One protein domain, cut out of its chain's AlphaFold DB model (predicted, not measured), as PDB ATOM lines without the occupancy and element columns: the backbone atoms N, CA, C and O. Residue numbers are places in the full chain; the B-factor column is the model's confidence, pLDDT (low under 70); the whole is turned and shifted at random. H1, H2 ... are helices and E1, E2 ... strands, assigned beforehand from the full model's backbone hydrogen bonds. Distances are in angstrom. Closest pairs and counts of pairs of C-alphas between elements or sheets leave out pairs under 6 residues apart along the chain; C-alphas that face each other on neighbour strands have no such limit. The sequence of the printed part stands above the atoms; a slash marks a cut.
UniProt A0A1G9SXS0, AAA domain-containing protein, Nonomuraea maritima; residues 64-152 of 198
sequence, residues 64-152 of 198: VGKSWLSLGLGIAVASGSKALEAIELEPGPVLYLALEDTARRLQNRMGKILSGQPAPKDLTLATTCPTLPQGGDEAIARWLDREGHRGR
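What this domain is: This is residues 64 to 152 of the 198 residues of the protein "AAA domain-containing protein" of Nonomuraea maritima (UniProt A0A1G9SXS0). A short ribbon of two parallel strands, E1 and E2, stands in the middle, with H1 and H2 on one side of it and H3 on the other. H1 packs on the ribbon with its residues 70 to 79, while H3, farther out, passes near E1. The printed part has 89 residues with three named helices and two named strands, in the order H1, E1, H2, E2, H3; the sheet's order is E1, E2, and its pairing is parallel. The class is mostly helix. The whole is compact, with a radius of gyration of the C-alphas of 13.6 A and spans of 37 by 32 by 21 A.

How they stand to each other: H1, residues 66 to 79, comes closest to E1, residues 94 to 97, at the C-alphas of Ala 78 and Val 94, 5.8 A apart. H1 only just touches H2, residues 103 to 114, with 3 pairs of C-alphas within 8 A, made by residues 68 to 72 of H1 and 109 to 113 of H2 alone. Their closest C-alphas are those of Gly 72 and Ile 113, 6.7 A apart. H1 and H2 run the same way at a steep tilt of 68 degrees, only just short of about perpendicular. E1 and E2, residues 123 to 126, are parallel neighbours, with 18 degrees between their directions. N 96 and O 124, and N 124 and O 94, are within hydrogen-bond range, each pair at 2.8 A. E1, H2 and E2 form a strand-helix-strand unit, two parallel neighbour strands with a helix between them along the chain, and its crossover is right-handed. H1 and E2 have their closest C-alphas at Ala 78 and Leu 123, 5.4 A apart. H3, residues 136 to 151, and E1 are near each other, with 8 pairs of C-alphas within 10 A. H3 is apart from H1 and from H2. In H1 and H2 every O i to N i+4 pair is within hydrogen-bond range; in H3 11 of 12 are.

Where its parts are: H1 runs from C-alpha 66 at (124.979, 106.047, 140.650) to C-alpha 79, 19.8 A. E1, residues 94 to 97, measures 9.7 A and begins at C-alpha 94 at (125.464, 112.639, 124.855). H2, residues 103 to 114, measures 15.9 A. E2, residues 123 to 126, measures 10.1 A. H3, residues 136 to 151, measures 22.3 A and ends at C-alpha 151 at (121.617, 114.785, 114.069).

The domain as a whole: The two C-alphas farthest apart are those of Gly 116 and Pro 133, 39.4 A. The printed part has no cut. The link from H1 to E1, residues 80 to 93, is long; that from E1 to H2 is tight, and those from H2 to E2 and from E2 to H3 are short. The mean pLDDT of the printed part is 93.2, and residues 148 to 152 are under 70.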
ATOM      1  N   VAL A  64     126.817 103.646 146.058       94.50
ATOM      2  CA  VAL A  64     125.897 102.603 145.540       94.50
ATOM      3  C   VAL A  64     125.970 102.390 144.014       94.50
ATOM      4  O   VAL A  64     125.276 101.550 143.462       94.50
ATOM      5  N   GLY A  65     126.807 103.157 143.304       94.69
ATOM      6  CA  GLY A  65     127.025 102.977 141.863       94.69
ATOM      7  C   GLY A  65     126.303 103.968 140.948       94.69
ATOM      8  O   GLY A  65     126.378 103.807 139.738       94.69
ATOM      9  N   LYS A  66     125.687 105.037 141.471       96.19
ATOM     10  CA  LYS A  66     124.979 106.047 140.650       96.19
ATOM     11  C   LYS A  66     125.810 106.582 139.480       96.19
ATOM     12  O   LYS A  66     125.377 106.500 138.341       96.19
ATOM     13  N   SER A  67     127.032 107.049 139.753       95.06
ATOM     14  CA  SER A  67     127.935 107.571 138.715       95.06
ATOM     15  C   SER A  67     128.417 106.497 137.734       95.06
ATOM     16  O   SER A  67     128.829 106.817 136.627       95.06
ATOM     17  N   TRP A  68     128.421 105.222 138.143       96.62
ATOM     18  CA  TRP A  68     128.736 104.107 137.246       96.62
ATOM     19  C   TRP A  68     127.564 103.817 136.315       96.62
ATOM     20  O   TRP A  68     127.776 103.674 135.116       96.62
ATOM     21  N   LEU A  69     126.343 103.800 136.855       96.62
ATOM     22  CA  LEU A  69     125.123 103.643 136.077       96.62
ATOM     23  C   LEU A  69     124.958 104.795 135.078       96.62
ATOM     24  O   LEU A  69     124.788 104.539 133.893       96.62
ATOM     25  N   SER A  70     125.075 106.051 135.519       96.88
ATOM     26  CA  SER A  70     124.922 107.214 134.635       96.88
ATOM     27  C   SER A  70     125.967 107.242 133.519       96.88
ATOM     28  O   SER A  70     125.622 107.489 132.368       96.88
ATOM     29  N   LEU A  71     127.237 106.958 133.833       97.50
ATOM     30  CA  LEU A  71     128.299 106.902 132.826       97.50
ATOM     31  C   LEU A  71     128.097 105.730 131.858       97.50
ATOM     32  O   LEU A  71     128.270 105.901 130.656       97.50
ATOM     33  N   GLY A  72     127.710 104.557 132.366       97.12
ATOM     34  CA  GLY A  72     127.427 103.381 131.545       97.12
ATOM     35  C   GLY A  72     126.263 103.605 130.584       97.12
ATOM     36  O   GLY A  72     126.386 103.296 129.404       97.12
ATOM     37  N   LEU A  73     125.170 104.213 131.056       97.25
ATOM     38  CA  LEU A  73     124.040 104.591 130.204       97.25
ATOM     39  C   LEU A  73     124.449 105.633 129.159       97.25
ATOM     40  O   LEU A  73     124.109 105.473 127.995       97.25
ATOM     41  N   GLY A  74     125.230 106.649 129.539       97.25
ATOM     42  CA  GLY A  74     125.739 107.643 128.589       97.25
ATOM     43  C   GLY A  74     126.618 107.030 127.496       97.25
ATOM     44  O   GLY A  74     126.468 107.369 126.327       97.25
ATOM     45  N   ILE A  75     127.490 106.080 127.854       97.44
ATOM     46  CA  ILE A  75     128.283 105.315 126.880       97.44
ATOM     47  C   ILE A  75     127.368 104.493 125.972       97.44
ATOM     48  O   ILE A  75     127.571 104.519 124.764       97.44
ATOM     49  N   ALA A  76     126.377 103.795 126.532       96.69
ATOM     50  CA  ALA A  76     125.481 102.939 125.765       96.69
ATOM     51  C   ALA A  76     124.622 103.733 124.770       96.69
ATOM     52  O   ALA A  76     124.509 103.333 123.615       96.69
ATOM     53  N   VAL A  77     124.077 104.883 125.186       96.38
ATOM     54  CA  VAL A  77     123.330 105.790 124.300       96.38
ATOM     55  C   VAL A  77     124.246 106.346 123.211       96.38
ATOM     56  O   VAL A  77     123.890 106.317 122.040       96.38
ATOM     57  N   ALA A  78     125.455 106.794 123.555       96.31
ATOM     58  CA  ALA A  78     126.381 107.353 122.571       96.31
ATOM     59  C   ALA A  78     126.951 106.311 121.590       96.31
ATOM     60  O   ALA A  78     127.365 106.661 120.489       96.31
ATOM     61  N   SER A  79     127.021 105.038 121.980       94.50
ATOM     62  CA  SER A  79     127.493 103.951 121.116       94.50
ATOM     63  C   SER A  79     126.367 103.242 120.358       94.50
ATOM     64  O   SER A  79     126.654 102.520 119.403       94.50
ATOM     65  N   GLY A  80     125.109 103.401 120.785       92.88
ATOM     66  CA  GLY A  80     123.982 102.578 120.331       92.88
ATOM     67  C   GLY A  80     124.061 101.122 120.803       92.88
ATOM     68  O   GLY A  80     123.434 100.249 120.208       92.88
ATOM     69  N   SER A  81     124.866 100.821 121.829       93.50
ATOM     70  CA  SER A  81     124.922  99.482 122.424       93.50
ATOM     71  C   SER A  81     123.766  99.254 123.398       93.50
ATOM     72  O   SER A  81     123.104 100.197 123.826       93.50
ATOM     73  N   LYS A  82     123.573  98.011 123.842       94.69
ATOM     74  CA  LYS A  82     122.528  97.701 124.821       94.69
ATOM     75  C   LYS A  82     122.795  98.359 126.177       94.69
ATOM     76  O   LYS A  82     123.869  98.184 126.753       94.69
ATOM     77  N   ALA A  83     121.795  99.036 126.732       94.12
ATOM     78  CA  ALA A  83     121.785  99.402 128.146       94.12
ATOM     79  C   ALA A  83     121.362  98.208 129.005       94.12
ATOM     80  O   ALA A  83     120.455  97.458 128.642       94.12
ATOM     81  N   LEU A  84     122.007  98.054 130.169       92.69
ATOM     82  CA  LEU A  84     121.702  96.995 131.144       92.69
ATOM     83  C   LEU A  84     121.629  95.593 130.511       92.69
ATOM     84  O   LEU A  84     120.789  94.784 130.885       92.69
ATOM     85  N   GLU A  85     122.471  95.351 129.501       90.50
ATOM     86  CA  GLU A  85     122.582  94.094 128.738       90.50
ATOM     87  C   GLU A  85     121.325  93.664 127.953       90.50
ATOM     88  O   GLU A  85     121.383  92.698 127.192       90.50
ATOM     89  N   ALA A  86     120.212  94.396 128.060       94.19
ATOM     90  CA  ALA A  86     118.915  93.971 127.533       94.19
ATOM     91  C   ALA A  86     118.190  95.026 126.684       94.19
ATOM     92  O   ALA A  86     117.396  94.664 125.819       94.19
ATOM     93  N   ILE A  87     118.439  96.316 126.915       95.75
ATOM     94  CA  ILE A  87     117.657  97.404 126.319       95.75
ATOM     95  C   ILE A  87     118.375  97.921 125.075       95.75
ATOM     96  O   ILE A  87     119.440  98.524 125.190       95.75
ATOM     97  N   GLU A  88     117.787  97.706 123.900       94.25
ATOM     98  CA  GLU A  88     118.270  98.291 122.643       94.25
ATOM     99  C   GLU A  88     118.087  99.813 122.655       94.25
ATOM    100  O   GLU A  88     117.036 100.314 123.069       94.25
ATOM    101  N   LEU A  89     119.103 100.541 122.192       93.19
ATOM    102  CA  LEU A  89     119.124 102.001 122.204       93.19
ATOM    103  C   LEU A  89     119.255 102.569 120.798       93.19
ATOM    104  O   LEU A  89     120.014 102.065 119.971       93.19
ATOM    105  N   GLU A  90     118.551 103.669 120.554       90.12
ATOM    106  CA  GLU A  90     118.836 104.521 119.408       90.12
ATOM    107  C   GLU A  90     120.096 105.349 119.719       90.12
ATOM    108  O   GLU A  90     120.125 106.031 120.749       90.12
ATOM    109  N   PRO A  91     121.152 105.281 118.885       92.56
ATOM    110  CA  PRO A  91     122.368 106.037 119.133       92.56
ATOM    111  C   PRO A  91     122.118 107.540 119.003       92.56
ATOM    112  O   PRO A  91     121.479 107.988 118.050       92.56
ATOM    113  N   GLY A  92     122.689 108.324 119.915       92.25
ATOM    114  CA  GLY A  92     122.565 109.779 119.881       92.25
ATOM    115  C   GLY A  92     123.671 110.507 120.641       92.25
ATOM    116  O   GLY A  92     124.350 109.902 121.472       92.25
ATOM    117  N   PRO A  93     123.862 111.811 120.371       95.56
ATOM    118  CA  PRO A  93     124.857 112.617 121.062       95.56
ATOM    119  C   PRO A  93     124.539 112.729 122.556       95.56
ATOM    120  O   PRO A  93     123.405 113.002 122.949       95.56
ATOM    121  N   VAL A  94     125.563 112.565 123.393       96.94
ATOM    122  CA  VAL A  94     125.464 112.639 124.855       96.94
ATOM    123  C   VAL A  94     126.460 113.657 125.394       96.94
ATOM    124  O   VAL A  94     127.658 113.569 125.128       96.94
ATOM    125  N   LEU A  95     125.972 114.580 126.221       97.62
ATOM    126  CA  LEU A  95     126.802 115.442 127.057       97.62
ATOM    127  C   LEU A  95     126.820 114.903 128.486       97.62
ATOM    128  O   LEU A  95     125.797 114.898 129.169       97.62
ATOM    129  N   TYR A  96     127.990 114.488 128.961       98.06
ATOM    130  CA  TYR A  96     128.184 114.026 130.330       98.06
ATOM    131  C   TYR A  96     128.983 115.056 131.142       98.06
ATOM    132  O   TYR A  96     130.197 115.209 130.974       98.06
ATOM    133  N   LEU A  97     128.289 115.756 132.046       97.94
ATOM    134  CA  LEU A  97     128.862 116.757 132.952       97.94
ATOM    135  C   LEU A  97     129.342 116.099 134.255       97.94
ATOM    136  O   LEU A  97     128.583 115.867 135.194       97.94
ATOM    137  N   ALA A  98     130.630 115.796 134.318       97.31
ATOM    138  CA  ALA A  98     131.298 115.095 135.404       97.31
ATOM    139  C   ALA A  98     131.894 116.060 136.447       97.31
ATOM    140  O   ALA A  98     133.108 116.103 136.644       97.31
ATOM    141  N   LEU A  99     131.045 116.854 137.100       96.44
ATOM    142  CA  LEU A  99     131.476 118.021 137.889       96.44
ATOM    143  C   LEU A  99     132.223 117.691 139.198       96.44
ATOM    144  O   LEU A  99     132.859 118.561 139.782       96.44
ATOM    145  N   GLU A 100     132.180 116.437 139.650       94.88
ATOM    146  CA  GLU A 100     132.903 115.946 140.839       94.88
ATOM    147  C   GLU A 100     134.131 115.089 140.478       94.88
ATOM    148  O   GLU A 100     134.730 114.413 141.321       94.88
ATOM    149  N   ASP A 101     134.473 115.039 139.195       95.19
ATOM    150  CA  ASP A 101     135.410 114.086 138.625       95.19
ATOM    151  C   ASP A 101     136.604 114.791 137.973       95.19
ATOM    152  O   ASP A 101     136.554 115.957 137.598       95.19
ATOM    153  N   THR A 102     137.705 114.057 137.803       96.88
ATOM    154  CA  THR A 102     138.864 114.535 137.028       96.88
ATOM    155  C   THR A 102     138.950 113.777 135.714       96.88
ATOM    156  O   THR A 102     138.539 112.617 135.649       96.88
ATOM    157  N   ALA A 103     139.571 114.370 134.690       97.25
ATOM    158  CA  ALA A 103     139.776 113.707 133.399       97.25
ATOM    159  C   ALA A 103     140.447 112.327 133.551       97.25
ATOM    160  O   ALA A 103     139.980 111.340 132.991       97.25
ATOM    161  N   ARG A 104     141.473 112.221 134.410       97.94
ATOM    162  CA  ARG A 104     142.147 110.948 134.721       97.94
ATOM    163  C   ARG A 104     141.202 109.919 135.355       97.94
ATOM    164  O   ARG A 104     141.237 108.742 135.002       97.94
ATOM    165  N   ARG A 105     140.358 110.334 136.309       96.38
ATOM    166  CA  ARG A 105     139.395 109.432 136.969       96.38
ATOM    167  C   ARG A 105     138.313 108.976 135.990       96.38
ATOM    168  O   ARG A 105     137.975 107.794 136.008       96.38
ATOM    169  N   LEU A 106     137.837 109.859 135.115       97.06
ATOM    170  CA  LEU A 106     136.898 109.521 134.043       97.06
ATOM    171  C   LEU A 106     137.497 108.543 133.042       97.06
ATOM    172  O   LEU A 106     136.890 107.506 132.798       97.06
ATOM    173  N   GLN A 107     138.704 108.808 132.540       97.38
ATOM    174  CA  GLN A 107     139.403 107.917 131.612       97.38
ATOM    175  C   GLN A 107     139.533 106.501 132.194       97.38
ATOM    176  O   GLN A 107     139.182 105.521 131.539       97.38
ATOM    177  N   ASN A 108     139.944 106.391 133.462       97.62
ATOM    178  CA  ASN A 108     140.048 105.105 134.156       97.62
ATOM    179  C   ASN A 108     138.692 104.393 134.305       97.62
ATOM    180  O   ASN A 108     138.624 103.168 134.215       97.62
ATOM    181  N   ARG A 109     137.610 105.136 134.571       96.81
ATOM    182  CA  ARG A 109     136.250 104.580 134.690       96.81
ATOM    183  C   ARG A 109     135.734 104.091 133.348       96.81
ATOM    184  O   ARG A 109     135.276 102.959 133.260       96.81
ATOM    185  N   MET A 110     135.858 104.917 132.315       96.94
ATOM    186  CA  MET A 110     135.466 104.560 130.958       96.94
ATOM    187  C   MET A 110     136.224 103.336 130.470       96.94
ATOM    188  O   MET A 110     135.589 102.421 129.970       96.94
ATOM    189  N   GLY A 111     137.542 103.264 130.681       97.44
ATOM    190  CA  GLY A 111     138.329 102.091 130.291       97.44
ATOM    191  C   GLY A 111     137.806 100.790 130.909       97.44
ATOM    192  O   GLY A 111     137.749  99.767 130.233       97.44
ATOM    193  N   LYS A 112     137.346 100.843 132.168       97.56
ATOM    194  CA  LYS A 112     136.730  99.693 132.848       97.56
ATOM    195  C   LYS A 112     135.356  99.329 132.290       97.56
ATOM    196  O   LYS A 112     135.056  98.150 132.201       97.56
ATOM    197  N   ILE A 113     134.527 100.314 131.938       96.00
ATOM    198  CA  ILE A 113     133.191 100.061 131.370       96.00
ATOM    199  C   ILE A 113     133.314  99.541 129.935       96.00
ATOM    200  O   ILE A 113     132.689  98.550 129.579       96.00
ATOM    201  N   LEU A 114     134.164 100.177 129.128       95.94
ATOM    202  CA  LEU A 114     134.365  99.841 127.722       95.94
ATOM    203  C   LEU A 114     135.017  98.470 127.536       95.94
ATOM    204  O   LEU A 114     134.812  97.854 126.499       95.94
ATOM    205  N   SER A 115     135.790  97.971 128.507       94.62
ATOM    206  CA  SER A 115     136.373  96.618 128.459       94.62
ATOM    207  C   SER A 115     137.130  96.328 127.151       94.62
ATOM    208  O   SER A 115     137.006  95.257 126.563       94.62
ATOM    209  N   GLY A 116     137.896  97.312 126.664       94.25
ATOM    210  CA  GLY A 116     138.655  97.218 125.410       94.25
ATOM    211  C   GLY A 116     137.887  97.623 124.145       94.25
ATOM    212  O   GLY A 116     138.495  97.704 123.080       94.25
ATOM    213  N   GLN A 117     136.590  97.924 124.241       94.31
ATOM    214  CA  GLN A 117     135.821  98.506 123.140       94.31
ATOM    215  C   GLN A 117     136.236  99.963 122.865       94.31
ATOM    216  O   GLN A 117     136.683 100.666 123.781       94.31
ATOM    217  N   PRO A 118     136.090 100.444 121.617       95.69
ATOM    218  CA  PRO A 118     136.392 101.829 121.279       95.69
ATOM    219  C   PRO A 118     135.465 102.803 122.019       95.69
ATOM    220  O   PRO A 118     134.281 102.534 122.219       95.69
ATOM    221  N   ALA A 119     136.000 103.967 122.394       97.06
ATOM    222  CA  ALA A 119     135.194 105.034 122.977       97.06
ATOM    223  C   ALA A 119     134.228 105.624 121.922       97.06
ATOM    224  O   ALA A 119     134.664 105.895 120.796       97.06
ATOM    225  N   PRO A 120     132.942 105.841 122.259       96.12
ATOM    226  CA  PRO A 120     131.971 106.395 121.320       96.12
ATOM    227  C   PRO A 120     132.295 107.854 120.985       96.12
ATOM    228  O   PRO A 120     132.567 108.659 121.874       96.12
ATOM    229  N   LYS A 121     132.245 108.196 119.691       94.12
ATOM    230  CA  LYS A 121     132.541 109.553 119.192       94.12
ATOM    231  C   LYS A 121     131.492 110.581 119.613       94.12
ATOM    232  O   LYS A 121     131.828 111.749 119.771       94.12
ATOM    233  N   ASP A 122     130.265 110.124 119.832       95.06
ATOM    234  CA  ASP A 122     129.118 110.972 120.155       95.06
ATOM    235  C   ASP A 122     128.974 111.220 121.671       95.06
ATOM    236  O   ASP A 122     128.014 111.843 122.116       95.06
ATOM    237  N   LEU A 123     129.944 110.775 122.486       97.06
ATOM    238  CA  LEU A 123     130.009 111.072 123.919       97.06
ATOM    239  C   LEU A 123     130.963 112.241 124.191       97.06
ATOM    240  O   LEU A 123     132.184 112.087 124.192       97.06
ATOM    241  N   THR A 124     130.397 113.403 124.502       97.56
ATOM    242  CA  THR A 124     131.143 114.573 124.977       97.56
ATOM    243  C   THR A 124     131.229 114.557 126.504       97.56
ATOM    244  O   THR A 124     130.218 114.424 127.191       97.56
ATOM    245  N   LEU A 125     132.432 114.736 127.053       97.75
ATOM    246  CA  LEU A 125     132.684 114.773 128.498       97.75
ATOM    247  C   LEU A 125     133.208 116.148 128.903       97.75
ATOM    248  O   LEU A 125     134.159 116.646 128.304       97.75
ATOM    249  N   ALA A 126     132.641 116.723 129.960       97.50
ATOM    250  CA  ALA A 126     133.146 117.952 130.563       97.50
ATOM    251  C   ALA A 126     133.254 117.789 132.080       97.50
ATOM    252  O   ALA A 126     132.337 117.289 132.726       97.50
ATOM    253  N   THR A 127     134.375 118.214 132.662       97.50
ATOM    254  CA  THR A 127     134.596 118.205 134.122       97.50
ATOM    255  C   THR A 127     134.244 119.538 134.776       97.50
ATOM    256  O   THR A 127     134.376 119.690 135.985       97.50
ATOM    257  N   THR A 128     133.818 120.518 133.983       96.62
ATOM    258  CA  THR A 128     133.400 121.841 134.437       96.62
ATOM    259  C   THR A 128     132.161 122.276 133.661       96.62
ATOM    260  O   THR A 128     131.999 121.955 132.485       96.62
ATOM    261  N   CYS A 129     131.273 122.997 134.334       97.12
ATOM    262  CA  CYS A 129     130.124 123.678 133.752       97.12
ATOM    263  C   CYS A 129     129.752 124.818 134.709       97.12
ATOM    264  O   CYS A 129     129.766 124.583 135.924       97.12
ATOM    265  N   PRO A 130     129.455 126.035 134.222       97.00
ATOM    266  CA  PRO A 130     128.887 127.071 135.072       97.00
ATOM    267  C   PRO A 130     127.580 126.594 135.717       97.00
ATOM    268  O   PRO A 130     126.893 125.712 135.198       97.00
ATOM    269  N   THR A 131     127.214 127.186 136.852       96.81
ATOM    270  CA  THR A 131     125.869 126.970 137.404       96.81
ATOM    271  C   THR A 131     124.814 127.510 136.435       96.81
ATOM    272  O   THR A 131     125.113 128.395 135.634       96.81
ATOM    273  N   LEU A 132     123.575 127.009 136.507       94.44
ATOM    274  CA  LEU A 132     122.506 127.464 135.605       94.44
ATOM    275  C   LEU A 132     122.345 128.998 135.608       94.44
ATOM    276  O   LEU A 132     122.410 129.568 134.529       94.44
ATOM    277  N   PRO A 133     122.281 129.704 136.760       95.94
ATOM    278  CA  PRO A 133     122.161 131.168 136.755       95.94
ATOM    279  C   PRO A 133     123.404 131.915 136.244       95.94
ATOM    280  O   PRO A 133     123.350 133.123 136.042       95.94
ATOM    281  N   GLN A 134     124.540 131.229 136.099       96.25
ATOM    282  CA  GLN A 134     125.806 131.788 135.610       96.25
ATOM    283  C   GLN A 134     126.086 131.369 134.158       96.25
ATOM    284  O   GLN A 134     127.242 131.338 133.731       96.25
ATOM    285  N   GLY A 135     125.041 131.003 133.417       96.06
ATOM    286  CA  GLY A 135     125.114 130.646 132.006       96.06
ATOM    287  C   GLY A 135     125.430 129.182 131.721       96.06
ATOM    288  O   GLY A 135     125.938 128.829 130.649       96.06
ATOM    289  N   GLY A 136     125.172 128.300 132.690       96.56
ATOM    290  CA  GLY A 136     125.244 126.854 132.489       96.56
ATOM    291  C   GLY A 136     124.178 126.358 131.509       96.56
ATOM    292  O   GLY A 136     124.448 125.484 130.689       96.56
ATOM    293  N   ASP A 137     122.992 126.958 131.546       95.88
ATOM    294  CA  ASP A 137     121.901 126.719 130.602       95.88
ATOM    295  C   ASP A 137     122.290 127.110 129.171       95.88
ATOM    296  O   ASP A 137     122.133 126.309 128.250       95.88
ATOM    297  N   GLU A 138     122.908 128.275 128.975       96.69
ATOM    298  CA  GLU A 138     123.373 128.701 127.653       96.69
ATOM    299  C   GLU A 138     124.555 127.853 127.173       96.69
ATOM    300  O   GLU A 138     124.705 127.608 125.977       96.69
ATOM    301  N   ALA A 139     125.418 127.383 128.079       96.12
ATOM    302  CA  ALA A 139     126.484 126.449 127.730       96.12
ATOM    303  C   ALA A 139     125.923 125.119 127.206       96.12
ATOM    304  O   ALA A 139     126.413 124.616 126.190       96.12
ATOM    305  N   ILE A 140     124.879 124.592 127.854       95.62
ATOM    306  CA  ILE A 140     124.171 123.384 127.420       95.62
ATOM    307  C   ILE A 140     123.440 123.638 126.096       95.62
ATOM    308  O   ILE A 140     123.602 122.850 125.166       95.62
ATOM    309  N   ALA A 141     122.712 124.751 125.963       94.81
ATOM    310  CA  ALA A 141     122.014 125.122 124.731       94.81
ATOM    311  C   ALA A 141     122.983 125.242 123.546       94.81
ATOM    312  O   ALA A 141     122.781 124.622 122.508       94.81
ATOM    313  N   ARG A 142     124.124 125.918 123.733       95.12
ATOM    314  CA  ARG A 142     125.172 126.009 122.706       95.12
ATOM    315  C   ARG A 142     125.773 124.658 122.330       95.12
ATOM    316  O   ARG A 142     126.304 124.523 121.228       95.12
ATOM    317  N   TRP A 143     125.814 123.690 123.243       95.50
ATOM    318  CA  TRP A 143     126.236 122.330 122.903       95.50
ATOM    319  C   TRP A 143     125.148 121.618 122.091       95.50
ATOM    320  O   TRP A 143     125.454 121.045 121.045       95.50
ATOM    321  N   LEU A 144     123.885 121.739 122.511       93.00
ATOM    322  CA  LEU A 144     122.736 121.188 121.795       93.00
ATOM    323  C   LEU A 144     122.620 121.740 120.375       93.00
ATOM    324  O   LEU A 144     122.373 120.961 119.466       93.00
ATOM    325  N   ASP A 145     122.851 123.034 120.153       92.12
ATOM    326  CA  ASP A 145     122.822 123.615 118.809       92.12
ATOM    327  C   ASP A 145     123.906 122.987 117.923       92.12
ATOM    328  O   ASP A 145     123.629 122.517 116.820       92.12
ATOM    329  N   ARG A 146     125.142 122.883 118.431       89.25
ATOM    330  CA  ARG A 146     126.271 122.294 117.688       89.25
ATOM    331  C   ARG A 146     126.021 120.844 117.277       89.25
ATOM    332  O   ARG A 146     126.313 120.486 116.137       89.25
ATOM    333  N   GLU A 147     125.486 120.023 118.177       85.00
ATOM    334  CA  GLU A 147     125.238 118.602 117.905       85.00
ATOM    335  C   GLU A 147     123.882 118.357 117.216       85.00
ATOM    336  O   GLU A 147     123.749 117.466 116.374       85.00
ATOM    337  N   GLY A 148     122.880 119.197 117.474       66.56
ATOM    338  CA  GLY A 148     121.561 119.171 116.841       66.56
ATOM    339  C   GLY A 148     121.612 119.452 115.336       66.56
ATOM    340  O   GLY A 148     120.779 118.939 114.586       66.56
ATOM    341  N   HIS A 149     122.624 120.185 114.862       53.88
ATOM    342  CA  HIS A 149     122.912 120.322 113.432       53.88
ATOM    343  C   HIS A 149     123.530 119.058 112.803       53.88
ATOM    344  O   HIS A 149     123.369 118.850 111.602       53.88
ATOM    345  N   ARG A 150     124.175 118.174 113.581       53.69
ATOM    346  CA  ARG A 150     124.705 116.886 113.090       53.69
ATOM    347  C   ARG A 150     123.640 115.788 113.032       53.69
ATOM    348  O   ARG A 150     123.681 114.950 112.135       53.69
ATOM    349  N   GLY A 151     122.665 115.811 113.946       45.84
ATOM    350  CA  GLY A 151     121.617 114.785 114.069       45.84
ATOM    351  C   GLY A 151     120.453 114.874 113.068       45.84
ATOM    352  O   GLY A 151     119.727 113.898 112.901       45.84
ATOM    353  N   ARG A 152     120.267 115.995 112.353       44.72
ATOM    354  CA  ARG A 152     119.140 116.175 111.404       44.72
ATOM    355  C   ARG A 152     119.246 115.370 110.099       44.72
ATOM    356  O   ARG A 152     118.305 115.390 109.312       44.72
TER     357      ARG A 152